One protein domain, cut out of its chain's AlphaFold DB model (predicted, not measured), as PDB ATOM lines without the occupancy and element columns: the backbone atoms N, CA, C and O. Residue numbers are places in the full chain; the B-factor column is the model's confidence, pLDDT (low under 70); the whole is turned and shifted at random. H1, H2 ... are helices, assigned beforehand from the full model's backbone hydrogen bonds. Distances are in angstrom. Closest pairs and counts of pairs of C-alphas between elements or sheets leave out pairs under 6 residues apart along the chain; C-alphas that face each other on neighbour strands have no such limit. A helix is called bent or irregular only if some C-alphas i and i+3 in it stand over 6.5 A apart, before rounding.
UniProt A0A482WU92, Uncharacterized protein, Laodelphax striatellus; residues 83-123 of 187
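What this domain is: This is residues 83 to 123 of the 187 residues of an uncharacterized protein of Laodelphax striatellus (UniProt A0A482WU92). From its first residue, the printed part is a thin rod of helices strung end to end: the short H1 meets the long H2 at a corner, and beyond H2 come the small turn H3 and a short tail. No part folds back on another; residues 83 to 123 stand free. The 41 printed residues hold three named helices, H1, H2, H3, and no named strand, class all helix. The whole is extended, radius of gyration of the C-alphas 17.7 A, spanning 58 by 14 by 9 A.

How they stand to each other: Start at H1, residues 83 to 92; it and H2, residues 94 to 114, meet only through their tight link, Met 93. H2 and H3, residues 117 to 120, meet only through their tight link, residues 115 to 116. H1 and H3 are apart. Every O i to N i+4 pair is within hydrogen-bond range in H1, 15 of 17 in H2; H3 is too short for one.

Where its parts are: Find C-alpha 83 at (363.739, 424.924, 328.573); H1 runs 14.2 A to C-alpha 92. H2 runs 29.6 A from C-alpha 94 at (371.455, 412.116, 335.117), neither bent nor irregular, but only just: C-alphas 109 and 112 are 6.2 A apart. H3 covers 5.0 A, ending at C-alpha 120, (383.992, 409.861, 370.813).

The domain as a whole: The C-alphas farthest apart, of Asn 84 and Pro 123, are 58.8 A apart. The printed part has no cut and no long link. Look for pLDDT under 70 at residues 83 to 84, 114 to 115 and 117 to 123.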
ATOM      1  N   ARG A  83     364.134 425.959 327.607       69.00
ATOM      2  CA  ARG A  83     363.739 424.924 328.573       69.00
ATOM      3  C   ARG A  83     364.132 423.532 328.083       69.00
ATOM      4  O   ARG A  83     364.501 422.706 328.912       69.00
ATOM      5  N   ASN A  84     364.113 423.291 326.772       69.75
ATOM      6  CA  ASN A  84     364.531 422.011 326.203       69.75
ATOM      7  C   ASN A  84     366.037 421.772 326.364       69.75
ATOM      8  O   ASN A  84     366.424 420.671 326.738       69.75
ATOM      9  N   ALA A  85     366.870 422.803 326.188       74.25
ATOM     10  CA  ALA A  85     368.310 422.702 326.420       74.25
ATOM     11  C   ALA A  85     368.624 422.410 327.898       74.25
ATOM     12  O   ALA A  85     369.482 421.587 328.198       74.25
ATOM     13  N   ARG A  86     367.874 423.004 328.839       76.19
ATOM     14  CA  ARG A  86     368.014 422.682 330.274       76.19
ATOM     15  C   ARG A  86     367.629 421.236 330.579       76.19
ATOM     16  O   ARG A  86     368.305 420.585 331.367       76.19
ATOM     17  N   VAL A  87     366.554 420.737 329.969       81.19
ATOM     18  CA  VAL A  87     366.125 419.338 330.121       81.19
ATOM     19  C   VAL A  87     367.178 418.391 329.556       81.19
ATOM     20  O   VAL A  87     367.518 417.413 330.212       81.19
ATOM     21  N   GLU A  88     367.735 418.694 328.387       81.75
ATOM     22  CA  GLU A  88     368.787 417.887 327.771       81.75
ATOM     23  C   GLU A  88     370.061 417.864 328.625       81.75
ATOM     24  O   GLU A  88     370.600 416.790 328.871       81.75
ATOM     25  N   VAL A  89     370.478 419.006 329.183       82.12
ATOM     26  CA  VAL A  89     371.600 419.073 330.136       82.12
ATOM     27  C   VAL A  89     371.325 418.228 331.382       82.12
ATOM     28  O   VAL A  89     372.184 417.458 331.803       82.12
ATOM     29  N   VAL A  90     370.119 418.306 331.952       84.81
ATOM     30  CA  VAL A  90     369.744 417.490 333.119       84.81
ATOM     31  C   VAL A  90     369.747 415.995 332.791       84.81
ATOM     32  O   VAL A  90     370.200 415.201 333.612       84.81
ATOM     33  N   LEU A  91     369.287 415.603 331.600       85.56
ATOM     34  CA  LEU A  91     369.319 414.212 331.140       85.56
ATOM     35  C   LEU A  91     370.751 413.727 330.886       85.56
ATOM     36  O   LEU A  91     371.096 412.611 331.267       85.56
ATOM     37  N   MET A  92     371.610 414.564 330.298       87.00
ATOM     38  CA  MET A  92     373.031 414.249 330.110       87.00
ATOM     39  C   MET A  92     373.750 414.054 331.450       87.00
ATOM     40  O   MET A  92     374.592 413.166 331.573       87.00
ATOM     41  N   MET A  93     373.385 414.843 332.463       88.62
ATOM     42  CA  MET A  93     373.959 414.778 333.809       88.62
ATOM     43  C   MET A  93     373.255 413.773 334.739       88.62
ATOM     44  O   MET A  93     373.640 413.645 335.900       88.62
ATOM     45  N   GLU A  94     372.249 413.022 334.269       89.00
ATOM     46  CA  GLU A  94     371.455 412.116 335.117       89.00
ATOM     47  C   GLU A  94     372.330 411.079 335.839       89.00
ATOM     48  O   GLU A  94     372.142 410.812 337.028       89.00
ATOM     49  N   ASN A  95     373.318 410.519 335.138       87.75
ATOM     50  CA  ASN A  95     374.233 409.536 335.716       87.75
ATOM     51  C   ASN A  95     375.106 410.141 336.822       87.75
ATOM     52  O   ASN A  95     375.296 409.505 337.858       87.75
ATOM     53  N   GLU A  96     375.580 411.376 336.648       88.56
ATOM     54  CA  GLU A  96     376.358 412.084 337.671       88.56
ATOM     55  C   GLU A  96     375.490 412.417 338.892       88.56
ATOM     56  O   GLU A  96     375.920 412.247 340.037       88.56
ATOM     57  N   PHE A  97     374.233 412.819 338.681       92.19
ATOM     58  CA  PHE A  97     373.282 413.039 339.774       92.19
ATOM     59  C   PHE A  97     372.951 411.753 340.531       92.19
ATOM     60  O   PHE A  97     372.838 411.761 341.756       92.19
ATOM     61  N   ARG A  98     372.834 410.627 339.826       92.25
ATOM     62  CA  ARG A  98     372.597 409.322 340.446       92.25
ATOM     63  C   ARG A  98     373.789 408.878 341.286       92.25
ATOM     64  O   ARG A  98     373.611 408.499 342.439       92.25
ATOM     65  N   GLU A  99     374.997 408.991 340.744       91.81
ATOM     66  CA  GLU A  99     376.221 408.630 341.458       91.81
ATOM     67  C   GLU A  99     376.445 409.518 342.692       91.81
ATOM     68  O   GLU A  99     376.778 409.032 343.775       91.81
ATOM     69  N   THR A 100     376.219 410.827 342.568       90.06
ATOM     70  CA  THR A 100     376.313 411.752 343.707       90.06
ATOM     71  C   THR A 100     375.246 411.472 344.763       90.06
ATOM     72  O   THR A 100     375.567 411.499 345.951       90.06
ATOM     73  N   ALA A 101     374.016 411.125 344.372       92.06
ATOM     74  CA  ALA A 101     372.959 410.733 345.303       92.06
ATOM     75  C   ALA A 101     373.282 409.427 346.051       92.06
ATOM     76  O   ALA A 101     373.063 409.341 347.260       92.06
ATOM     77  N   GLU A 102     373.843 408.425 345.370       93.25
ATOM     78  CA  GLU A 102     374.283 407.173 346.001       93.25
ATOM     79  C   GLU A 102     375.416 407.410 347.004       93.25
ATOM     80  O   GLU A 102     375.362 406.916 348.132       93.25
ATOM     81  N   ARG A 103     376.406 408.229 346.635       89.31
ATOM     82  CA  ARG A 103     377.501 408.620 347.535       89.31
ATOM     83  C   ARG A 103     376.996 409.412 348.739       89.31
ATOM     84  O   ARG A 103     377.461 409.184 349.853       89.31
ATOM     85  N   LEU A 104     376.034 410.313 348.540       90.69
ATOM     86  CA  LEU A 104     375.424 411.081 349.624       90.69
ATOM     87  C   LEU A 104     374.660 410.167 350.589       90.69
ATOM     88  O   LEU A 104     374.771 410.326 351.801       90.69
ATOM     89  N   LYS A 105     373.930 409.181 350.059       90.31
ATOM     90  CA  LYS A 105     373.231 408.179 350.865       90.31
ATOM     91  C   LYS A 105     374.209 407.320 351.667       90.31
ATOM     92  O   LYS A 105     374.019 407.148 352.863       90.31
ATOM     93  N   MET A 106     375.295 406.865 351.041       86.62
ATOM     94  CA  MET A 106     376.366 406.143 351.733       86.62
ATOM     95  C   MET A 106     376.982 406.983 352.858       86.62
ATOM     96  O   MET A 106     377.258 406.464 353.936       86.62
ATOM     97  N   LEU A 107     377.178 408.282 352.627       85.75
ATOM     98  CA  LEU A 107     377.685 409.188 353.650       85.75
ATOM     99  C   LEU A 107     376.680 409.357 354.793       85.75
ATOM    100  O   LEU A 107     377.082 409.291 355.947       85.75
ATOM    101  N   GLN A 108     375.389 409.502 354.487       85.75
ATOM    102  CA  GLN A 108     374.326 409.569 355.490       85.75
ATOM    103  C   GLN A 108     374.264 408.303 356.351       85.75
ATOM    104  O   GLN A 108     374.219 408.412 357.572       85.75
ATOM    105  N   ASP A 109     374.370 407.123 355.744       84.94
ATOM    106  CA  ASP A 109     374.414 405.847 356.469       84.94
ATOM    107  C   ASP A 109     375.681 405.723 357.349       84.94
ATOM    108  O   ASP A 109     375.684 405.047 358.379       84.94
ATOM    109  N   MET A 110     376.779 406.383 356.965       80.00
ATOM    110  CA  MET A 110     378.028 406.413 357.733       80.00
ATOM    111  C   MET A 110     378.047 407.464 358.850       80.00
ATOM    112  O   MET A 110     378.841 407.311 359.784       80.00
ATOM    113  N   ILE A 111     377.196 408.498 358.796       77.75
ATOM    114  CA  ILE A 111     377.094 409.523 359.852       77.75
ATOM    115  C   ILE A 111     376.776 408.861 361.194       77.75
ATOM    116  O   ILE A 111     377.472 409.127 362.167       77.75
ATOM    117  N   ASP A 112     375.844 407.909 361.230       75.06
ATOM    118  CA  ASP A 112     375.474 407.195 362.461       75.06
ATOM    119  C   ASP A 112     376.653 406.413 363.078       75.06
ATOM    120  O   ASP A 112     376.754 406.244 364.297       75.06
ATOM    121  N   VAL A 113     377.591 405.944 362.248       71.75
ATOM    122  CA  VAL A 113     378.804 405.243 362.700       71.75
ATOM    123  C   VAL A 113     379.844 406.231 363.232       71.75
ATOM    124  O   VAL A 113     380.485 405.961 364.252       71.75
ATOM    125  N   LEU A 114     379.997 407.378 362.566       64.81
ATOM    126  CA  LEU A 114     380.902 408.467 362.951       64.81
ATOM    127  C   LEU A 114     380.449 409.163 364.240       64.81
ATOM    128  O   LEU A 114     381.277 409.506 365.084       64.81
ATOM    129  N   GLU A 115     379.140 409.323 364.412       64.88
ATOM    130  CA  GLU A 115     378.514 409.853 365.622       64.88
ATOM    131  C   GLU A 115     378.424 408.816 366.743       64.88
ATOM    132  O   GLU A 115     378.085 409.169 367.877       64.88
ATOM    133  N   SER A 116     378.763 407.549 366.467       70.50
ATOM    134  CA  SER A 116     378.734 406.522 367.496       70.50
ATOM    135  C   SER A 116     379.633 406.935 368.660       70.50
ATOM    136  O   SER A 116     380.840 407.172 368.535       70.50
ATOM    137  N   GLU A 117     379.019 407.003 369.840       61.50
ATOM    138  CA  GLU A 117     379.656 407.422 371.087       61.50
ATOM    139  C   GLU A 117     380.932 406.611 371.371       61.50
ATOM    140  O   GLU A 117     381.862 407.114 371.985       61.50
ATOM    141  N   LYS A 118     381.045 405.401 370.807       62.56
ATOM    142  CA  LYS A 118     382.221 404.523 370.871       62.56
ATOM    143  C   LYS A 118     383.507 405.148 370.316       62.56
ATOM    144  O   LYS A 118     384.572 404.855 370.853       62.56
ATOM    145  N   ILE A 119     383.428 405.978 369.271       62.44
ATOM    146  CA  ILE A 119     384.597 406.688 368.718       62.44
ATOM    147  C   ILE A 119     384.897 407.934 369.559       62.44
ATOM    148  O   ILE A 119     386.054 408.243 369.835       62.44
ATOM    149  N   ARG A 120     383.854 408.630 370.021       63.59
ATOM    150  CA  ARG A 120     383.992 409.861 370.813       63.59
ATOM    151  C   ARG A 120     384.450 409.607 372.252       63.59
ATOM    152  O   ARG A 120     385.127 410.447 372.837       63.59
ATOM    153  N   SER A 121     384.094 408.461 372.822       64.12
ATOM    154  CA  SER A 121     384.319 408.110 374.223       64.12
ATOM    155  C   SER A 121     385.353 406.998 374.388       64.12
ATOM    156  O   SER A 121     385.226 406.190 375.312       64.12
ATOM    157  N   VAL A 122     386.363 406.908 373.514       63.72
ATOM    158  CA  VAL A 122     387.481 405.976 373.734       63.72
ATOM    159  C   VAL A 122     388.118 406.335 375.083       63.72
ATOM    160  O   VAL A 122     388.680 407.423 375.221       63.72
ATOM    161  N   PRO A 123     388.017 405.474 376.114       69.69
ATOM    162  CA  PRO A 123     388.439 405.837 377.455       69.69
ATOM    163  C   PRO A 123     389.967 405.764 377.543       69.69
ATOM    164  O   PRO A 123     390.520 404.746 377.963       69.69
TER     165      PRO A 123